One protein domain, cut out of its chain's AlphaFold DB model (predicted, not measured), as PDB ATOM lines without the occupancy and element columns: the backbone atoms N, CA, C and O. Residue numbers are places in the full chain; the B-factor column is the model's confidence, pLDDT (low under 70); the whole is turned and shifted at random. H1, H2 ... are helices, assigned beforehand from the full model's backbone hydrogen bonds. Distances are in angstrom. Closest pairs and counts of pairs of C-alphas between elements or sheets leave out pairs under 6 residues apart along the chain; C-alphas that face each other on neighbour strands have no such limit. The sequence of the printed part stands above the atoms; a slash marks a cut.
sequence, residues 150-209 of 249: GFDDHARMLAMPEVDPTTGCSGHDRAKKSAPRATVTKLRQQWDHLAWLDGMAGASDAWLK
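This is residues 150 to 209 of the 249 residues of the protein "DUF4158 domain-containing protein" of Nonomuraea zeae (UniProt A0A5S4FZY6). What shape do these atoms make? A loose, flat, open loop of chain: H1 leads into a bare loop, residues 160 to 170, then the one-turn H2 and a link to the far end of one long helix, H3, which runs back to near H1, with the small H4 after it. What are the figures? The 60 printed residues hold four named helices, H1 to H4 in order, and no named strand; the class is all helix. The whole is loose, with a radius of gyration of the C-alphas of 13.2 A and spans of 38 by 31 by 13 A.

Which helices meet? H1, residues 151 to 159, and H3, residues 184 to 201, only just touch, with 3 pairs of C-alphas within 8 A; the closest are those of Arg 156 and Met 200, 6.6 A apart. H3 touches H1 with residues 200 to 201 alone, and they run opposite ways at a steep tilt of 55 degrees. Where is the second helix? H2, residues 171 to 175, is close but not clearly touching to H1, Ala 159 and Gly 171 having the closest C-alphas at 7.6 A, and to H3, Ala 175 and Leu 197 at 7.0 A. And the last? H4, residues 204 to 207, is apart from H1 and H2, and meets H3 only through their link. Are the backbones well formed? Every O i to N i+4 pair is within hydrogen-bond range in H1, H2 and H3; H4 is too short for one.

Where does H1 begin? C-alpha 151 is at (4.625, -25.283, 25.358), and H1 is 12.5 A long. How long are the others? H3 runs 25.5 A from C-alpha 184 at (-6.307, -61.127, 24.038); H2 measures 6.2 A and H4 5.4 A, ending at C-alpha 207, (9.209, -31.876, 15.950).

How large is it? The two C-alphas farthest apart, those of Phe 151 and Thr 183, are 38.4 A apart. Is it continuous and confident? The printed part has no cut; the link H1 to H2 is long, with 11 residues, H2 to H3 short and H3 to H4 tight. The mean pLDDT of the printed part is 85.0, and no printed residue is under 70.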
ATOM      1  N   GLY A 150       5.930 -27.318  21.044       89.94
ATOM      2  CA  GLY A 150       5.103 -26.298  21.685       89.94
ATOM      3  C   GLY A 150       5.212 -26.350  23.211       89.94
ATOM      4  O   GLY A 150       5.765 -27.292  23.775       89.94
ATOM      5  N   PHE A 151       4.623 -25.362  23.891       89.25
ATOM      6  CA  PHE A 151       4.625 -25.283  25.358       89.25
ATOM      7  C   PHE A 151       4.078 -26.558  26.022       89.25
ATOM      8  O   PHE A 151       4.698 -27.103  26.933       89.25
ATOM      9  N   ASP A 152       2.958 -27.081  25.516       88.12
ATOM     10  CA  ASP A 152       2.344 -28.293  26.067       88.12
ATOM     11  C   ASP A 152       3.206 -29.544  25.827       88.12
ATOM     12  O   ASP A 152       3.235 -30.441  26.671       88.12
ATOM     13  N   ASP A 153       3.926 -29.616  24.699       87.81
ATOM     14  CA  ASP A 153       4.876 -30.704  24.425       87.81
ATOM     15  C   ASP A 153       6.052 -30.654  25.408       87.81
ATOM     16  O   ASP A 153       6.428 -31.684  25.970       87.81
ATOM     17  N   HIS A 154       6.605 -29.458  25.665       88.56
ATOM     18  CA  HIS A 154       7.670 -29.274  26.656       88.56
ATOM     19  C   HIS A 154       7.218 -29.708  28.046       88.56
ATOM     20  O   HIS A 154       7.928 -30.472  28.699       88.56
ATOM     21  N   ALA A 155       6.036 -29.265  28.481       89.44
ATOM     22  CA  ALA A 155       5.488 -29.613  29.787       89.44
ATOM     23  C   ALA A 155       5.309 -31.133  29.942       89.44
ATOM     24  O   ALA A 155       5.757 -31.709  30.933       89.44
ATOM     25  N   ARG A 156       4.740 -31.810  28.930       87.50
ATOM     26  CA  ARG A 156       4.607 -33.278  28.931       87.50
ATOM     27  C   ARG A 156       5.956 -33.987  29.021       87.50
ATOM     28  O   ARG A 156       6.086 -34.968  29.752       87.50
ATOM     29  N   MET A 157       6.953 -33.513  28.276       87.94
ATOM     30  CA  MET A 157       8.261 -34.163  28.221       87.94
ATOM     31  C   MET A 157       9.094 -33.923  29.487       87.94
ATOM     32  O   MET A 157       9.850 -34.802  29.891       87.94
ATOM     33  N   LEU A 158       8.922 -32.776  30.147       89.44
ATOM     34  CA  LEU A 158       9.534 -32.490  31.447       89.44
ATOM     35  C   LEU A 158       8.892 -33.279  32.592       89.44
ATOM     36  O   LEU A 158       9.598 -33.613  33.535       89.44
ATOM     37  N   ALA A 159       7.606 -33.632  32.491       89.25
ATOM     38  CA  ALA A 159       6.917 -34.457  33.487       89.25
ATOM     39  C   ALA A 159       7.267 -35.959  33.391       89.25
ATOM     40  O   ALA A 159       7.075 -36.718  34.336       89.25
ATOM     41  N   MET A 160       7.798 -36.429  32.255       88.44
ATOM     42  CA  MET A 160       8.139 -37.847  32.032       88.44
ATOM     43  C   MET A 160       9.089 -38.480  33.068       88.44
ATOM     44  O   MET A 160       8.879 -39.656  33.384       88.44
ATOM     45  N   PRO A 161      10.142 -37.792  33.553       89.44
ATOM     46  CA  PRO A 161      11.055 -38.314  34.569       89.44
ATOM     47  C   PRO A 161      10.496 -38.238  35.995       89.44
ATOM     48  O   PRO A 161      11.107 -38.803  36.900       89.44
ATOM     49  N   GLU A 162       9.377 -37.541  36.216       90.00
ATOM     50  CA  GLU A 162       8.761 -37.448  37.538       90.00
ATOM     51  C   GLU A 162       8.245 -38.825  37.967       90.00
ATOM     52  O   GLU A 162       7.597 -39.545  37.202       90.00
ATOM     53  N   VAL A 163       8.586 -39.216  39.195       89.19
ATOM     54  CA  VAL A 163       8.204 -40.508  39.764       89.19
ATOM     55  C   VAL A 163       6.876 -40.343  40.478       89.19
ATOM     56  O   VAL A 163       6.752 -39.536  41.399       89.19
ATOM     57  N   ASP A 164       5.893 -41.145  40.084       83.81
ATOM     58  CA  ASP A 164       4.621 -41.203  40.788       83.81
ATOM     59  C   ASP A 164       4.827 -41.869  42.166       83.81
ATOM     60  O   ASP A 164       5.267 -43.023  42.232       83.81
ATOM     61  N   PRO A 165       4.504 -41.179  43.276       81.25
ATOM     62  CA  PRO A 165       4.734 -41.682  44.628       81.25
ATOM     63  C   PRO A 165       3.897 -42.921  44.974       81.25
ATOM     64  O   PRO A 165       4.244 -43.647  45.902       81.25
ATOM     65  N   THR A 166       2.811 -43.187  44.246       82.25
ATOM     66  CA  THR A 166       1.949 -44.354  44.479       82.25
ATOM     67  C   THR A 166       2.437 -45.603  43.754       82.25
ATOM     68  O   THR A 166       2.324 -46.710  44.282       82.25
ATOM     69  N   THR A 167       3.003 -45.447  42.554       79.62
ATOM     70  CA  THR A 167       3.449 -46.570  41.716       79.62
ATOM     71  C   THR A 167       4.963 -46.778  41.729       79.62
ATOM     72  O   THR A 167       5.437 -47.827  41.285       79.62
ATOM     73  N   GLY A 168       5.733 -45.799  42.217       86.31
ATOM     74  CA  GLY A 168       7.197 -45.817  42.235       86.31
ATOM     75  C   GLY A 168       7.833 -45.836  40.842       86.31
ATOM     76  O   GLY A 168       9.017 -46.137  40.717       86.31
ATOM     77  N   CYS A 169       7.056 -45.565  39.791       84.44
ATOM     78  CA  CYS A 169       7.496 -45.598  38.399       84.44
ATOM     79  C   CYS A 169       7.322 -44.219  37.764       84.44
ATOM     80  O   CYS A 169       6.333 -43.534  38.021       84.44
ATOM     81  N   SER A 170       8.242 -43.840  36.880       90.25
ATOM     82  CA  SER A 170       8.087 -42.642  36.051       90.25
ATOM     83  C   SER A 170       7.283 -42.924  34.775       90.25
ATOM     84  O   SER A 170       7.143 -44.077  34.334       90.25
ATOM     85  N   GLY A 171       6.786 -41.869  34.122       85.75
ATOM     86  CA  GLY A 171       6.199 -41.976  32.781       85.75
ATOM     87  C   GLY A 171       7.188 -42.585  31.779       85.75
ATOM     88  O   GLY A 171       6.826 -43.438  30.968       85.75
ATOM     89  N   HIS A 172       8.467 -42.249  31.912       86.81
ATOM     90  CA  HIS A 172       9.540 -42.821  31.109       86.81
ATOM     91  C   HIS A 172       9.734 -44.334  31.339       86.81
ATOM     92  O   HIS A 172       9.923 -45.083  30.375       86.81
ATOM     93  N   ASP A 173       9.624 -44.821  32.578       87.62
ATOM     94  CA  ASP A 173       9.696 -46.264  32.863       87.62
ATOM     95  C   ASP A 173       8.513 -47.008  32.254       87.62
ATOM     96  O   ASP A 173       8.668 -48.102  31.705       87.62
ATOM     97  N   ARG A 174       7.326 -46.392  32.299       87.62
ATOM     98  CA  ARG A 174       6.137 -46.915  31.628       87.62
ATOM     99  C   ARG A 174       6.347 -46.989  30.116       87.62
ATOM    100  O   ARG A 174       6.028 -48.028  29.549       87.62
ATOM    101  N   ALA A 175       6.911 -45.957  29.488       87.12
ATOM    102  CA  ALA A 175       7.182 -45.922  28.046       87.12
ATOM    103  C   ALA A 175       8.174 -47.001  27.578       87.12
ATOM    104  O   ALA A 175       8.085 -47.483  26.453       87.12
ATOM    105  N   LYS A 176       9.106 -47.420  28.441       85.50
ATOM    106  CA  LYS A 176      10.088 -48.473  28.131       85.50
ATOM    107  C   LYS A 176       9.560 -49.898  28.301       85.50
ATOM    108  O   LYS A 176      10.280 -50.849  27.973       85.50
ATOM    109  N   LYS A 177       8.346 -50.087  28.830       83.56
ATOM    110  CA  LYS A 177       7.799 -51.428  29.069       83.56
ATOM    111  C   LYS A 177       7.633 -52.172  27.746       83.56
ATOM    112  O   LYS A 177       6.879 -51.776  26.868       83.56
ATOM    113  N   SER A 178       8.343 -53.291  27.620       78.69
ATOM    114  CA  SER A 178       8.233 -54.164  26.451       78.69
ATOM    115  C   SER A 178       6.901 -54.913  26.435       78.69
ATOM    116  O   SER A 178       6.351 -55.251  27.488       78.69
ATOM    117  N   ALA A 179       6.413 -55.226  25.233       78.00
ATOM    118  CA  ALA A 179       5.180 -55.979  25.063       78.00
ATOM    119  C   ALA A 179       5.286 -57.380  25.710       78.00
ATOM    120  O   ALA A 179       6.240 -58.120  25.442       78.00
ATOM    121  N   PRO A 180       4.321 -57.782  26.554       76.56
ATOM    122  CA  PRO A 180       4.278 -59.118  27.131       76.56
ATOM    123  C   PRO A 180       3.805 -60.151  26.090       76.56
ATOM    124  O   PRO A 180       3.343 -59.802  25.006       76.56
ATOM    125  N   ARG A 181       3.871 -61.451  26.428       78.12
ATOM    126  CA  ARG A 181       3.357 -62.541  25.568       78.12
ATOM    127  C   ARG A 181       1.936 -62.247  25.067       78.12
ATOM    128  O   ARG A 181       1.075 -61.882  25.867       78.12
ATOM    129  N   ALA A 182       1.700 -62.471  23.775       76.00
ATOM    130  CA  ALA A 182       0.426 -62.185  23.125       76.00
ATOM    131  C   ALA A 182      -0.714 -63.033  23.719       76.00
ATOM    132  O   ALA A 182      -0.732 -64.259  23.638       76.00
ATOM    133  N   THR A 183      -1.670 -62.361  24.349       88.25
ATOM    134  CA  THR A 183      -2.952 -62.898  24.831       88.25
ATOM    135  C   THR A 183      -3.987 -61.801  24.602       88.25
ATOM    136  O   THR A 183      -3.621 -60.630  24.679       88.25
ATOM    137  N   VAL A 184      -5.260 -62.128  24.357       83.69
ATOM    138  CA  VAL A 184      -6.307 -61.127  24.038       83.69
ATOM    139  C   VAL A 184      -6.360 -59.985  25.066       83.69
ATOM    140  O   VAL A 184      -6.364 -58.815  24.692       83.69
ATOM    141  N   THR A 185      -6.300 -60.298  26.364       85.25
ATOM    142  CA  THR A 185      -6.267 -59.292  27.442       85.25
ATOM    143  C   THR A 185      -5.024 -58.404  27.382       85.25
ATOM    144  O   THR A 185      -5.111 -57.189  27.524       85.25
ATOM    145  N   LYS A 186      -3.858 -59.004  27.134       85.81
ATOM    146  CA  LYS A 186      -2.579 -58.288  27.045       85.81
ATOM    147  C   LYS A 186      -2.497 -57.428  25.789       85.81
ATOM    148  O   LYS A 186      -1.889 -56.370  25.830       85.81
ATOM    149  N   LEU A 187      -3.139 -57.845  24.700       87.31
ATOM    150  CA  LEU A 187      -3.241 -57.056  23.479       87.31
ATOM    151  C   LEU A 187      -4.039 -55.768  23.715       87.31
ATOM    152  O   LEU A 187      -3.595 -54.709  23.292       87.31
ATOM    153  N   ARG A 188      -5.159 -55.835  24.453       86.44
ATOM    154  CA  ARG A 188      -5.912 -54.630  24.856       86.44
ATOM    155  C   ARG A 188      -5.059 -53.686  25.704       86.44
ATOM    156  O   ARG A 188      -4.959 -52.514  25.382       86.44
ATOM    157  N   GLN A 189      -4.341 -54.216  26.695       86.25
ATOM    158  CA  GLN A 189      -3.409 -53.421  27.507       86.25
ATOM    159  C   GLN A 189      -2.299 -52.764  26.669       86.25
ATOM    160  O   GLN A 189      -1.866 -51.658  26.980       86.25
ATOM    161  N   GLN A 190      -1.818 -53.438  25.618       86.25
ATOM    162  CA  GLN A 190      -0.849 -52.861  24.684       86.25
ATOM    163  C   GLN A 190      -1.467 -51.771  23.808       86.25
ATOM    164  O   GLN A 190      -0.804 -50.773  23.547       86.25
ATOM    165  N   TRP A 191      -2.727 -51.923  23.398       87.62
ATOM    166  CA  TRP A 191      -3.455 -50.882  22.676       87.62
ATOM    167  C   TRP A 191      -3.630 -49.623  23.532       87.62
ATOM    168  O   TRP A 191      -3.307 -48.528  23.082       87.62
ATOM    169  N   ASP A 192      -4.051 -49.780  24.788       88.44
ATOM    170  CA  ASP A 192      -4.184 -48.662  25.732       88.44
ATOM    171  C   ASP A 192      -2.830 -47.996  26.011       88.44
ATOM    172  O   ASP A 192      -2.729 -46.778  26.152       88.44
ATOM    173  N   HIS A 193      -1.761 -48.796  26.079       88.19
ATOM    174  CA  HIS A 193      -0.404 -48.285  26.222       88.19
ATOM    175  C   HIS A 193       0.050 -47.484  24.997       88.19
ATOM    176  O   HIS A 193       0.655 -46.431  25.178       88.19
ATOM    177  N   LEU A 194      -0.267 -47.946  23.785       87.19
ATOM    178  CA  LEU A 194       0.033 -47.232  22.546       87.19
ATOM    179  C   LEU A 194      -0.755 -45.922  22.456       87.19
ATOM    180  O   LEU A 194      -0.155 -44.882  22.227       87.19
ATOM    181  N   ALA A 195      -2.059 -45.939  22.743       88.56
ATOM    182  CA  ALA A 195      -2.877 -44.725  22.775       88.56
ATOM    183  C   ALA A 195      -2.355 -43.702  23.803       88.56
ATOM    184  O   ALA A 195      -2.340 -42.500  23.544       88.56
ATOM    185  N   TRP A 196      -1.885 -44.176  24.963       89.75
ATOM    186  CA  TRP A 196      -1.208 -43.328  25.945       89.75
ATOM    187  C   TRP A 196       0.120 -42.766  25.411       89.75
ATOM    188  O   TRP A 196       0.383 -41.581  25.607       89.75
ATOM    189  N   LEU A 197       0.937 -43.575  24.726       87.25
ATOM    190  CA  LEU A 197       2.182 -43.117  24.100       87.25
ATOM    191  C   LEU A 197       1.917 -42.063  23.023       87.25
ATOM    192  O   LEU A 197       2.591 -41.041  23.033       87.25
ATOM    193  N   ASP A 198       0.927 -42.268  22.157       84.50
ATOM    194  CA  ASP A 198       0.556 -41.316  21.106       84.50
ATOM    195  C   ASP A 198       0.064 -39.992  21.711       84.50
ATOM    196  O   ASP A 198       0.475 -38.910  21.287       84.50
ATOM    197  N   GLY A 199      -0.747 -40.060  22.774       84.62
ATOM    198  CA  GLY A 199      -1.187 -38.877  23.519       84.62
ATOM    199  C   GLY A 199      -0.040 -38.125  24.206       84.62
ATOM    200  O   GLY A 199      -0.039 -36.895  24.240       84.62
ATOM    201  N   MET A 200       0.959 -38.845  24.724       78.81
ATOM    202  CA  MET A 200       2.161 -38.257  25.329       78.81
ATOM    203  C   MET A 200       3.101 -37.651  24.283       78.81
ATOM    204  O   MET A 200       3.642 -36.563  24.490       78.81
ATOM    205  N   ALA A 201       3.296 -38.353  23.168       72.81
ATOM    206  CA  ALA A 201       4.174 -37.957  22.077       72.81
ATOM    207  C   ALA A 201       3.627 -36.739  21.314       72.81
ATOM    208  O   ALA A 201       4.410 -35.985  20.731       72.81
ATOM    209  N   GLY A 202       2.308 -36.518  21.339       78.44
ATOM    210  CA  GLY A 202       1.669 -35.385  20.676       78.44
ATOM    211  C   GLY A 202       2.044 -35.338  19.194       78.44
ATOM    212  O   GLY A 202       2.046 -36.355  18.506       78.44
ATOM    213  N   ALA A 203       2.449 -34.165  18.702       76.25
ATOM    214  CA  ALA A 203       2.928 -33.991  17.329       76.25
ATOM    215  C   ALA A 203       4.402 -34.423  17.139       76.25
ATOM    216  O   ALA A 203       5.161 -33.734  16.454       76.25
ATOM    217  N   SER A 204       4.825 -35.539  17.748       78.00
ATOM    218  CA  SER A 204       6.220 -36.022  17.722       78.00
ATOM    219  C   SER A 204       6.817 -36.131  16.326       78.00
ATOM    220  O   SER A 204       7.950 -35.696  16.115       78.00
ATOM    221  N   ASP A 205       6.034 -36.575  15.348       80.19
ATOM    222  CA  ASP A 205       6.445 -36.626  13.944       80.19
ATOM    223  C   ASP A 205       6.846 -35.253  13.379       80.19
ATOM    224  O   ASP A 205       7.736 -35.155  12.532       80.19
ATOM    225  N   ALA A 206       6.220 -34.170  13.852       82.69
ATOM    226  CA  ALA A 206       6.499 -32.815  13.395       82.69
ATOM    227  C   ALA A 206       7.806 -32.274  13.988       82.69
ATOM    228  O   ALA A 206       8.650 -31.748  13.252       82.69
ATOM    229  N   TRP A 207       8.014 -32.418  15.301       84.81
ATOM    230  CA  TRP A 207       9.209 -31.876  15.950       84.81
ATOM    231  C   TRP A 207      10.446 -32.775  15.799       84.81
ATOM    232  O   TRP A 207      11.552 -32.249  15.646       84.81
ATOM    233  N   LEU A 208      10.277 -34.096  15.669       85.44
ATOM    234  CA  LEU A 208      11.357 -35.043  15.355       85.44
ATOM    235  C   LEU A 208      11.668 -35.165  13.858       85.44
ATOM    236  O   LEU A 208      12.591 -35.888  13.488       85.44
ATOM    237  N   LYS A 209      10.963 -34.453  12.969       84.81
ATOM    238  CA  LYS A 209      11.182 -34.545  11.517       84.81
ATOM    239  C   LYS A 209      12.654 -34.342  11.129       84.81
ATOM    240  O   LYS A 209      13.213 -33.260  11.312       84.81
TER     241      LYS A 209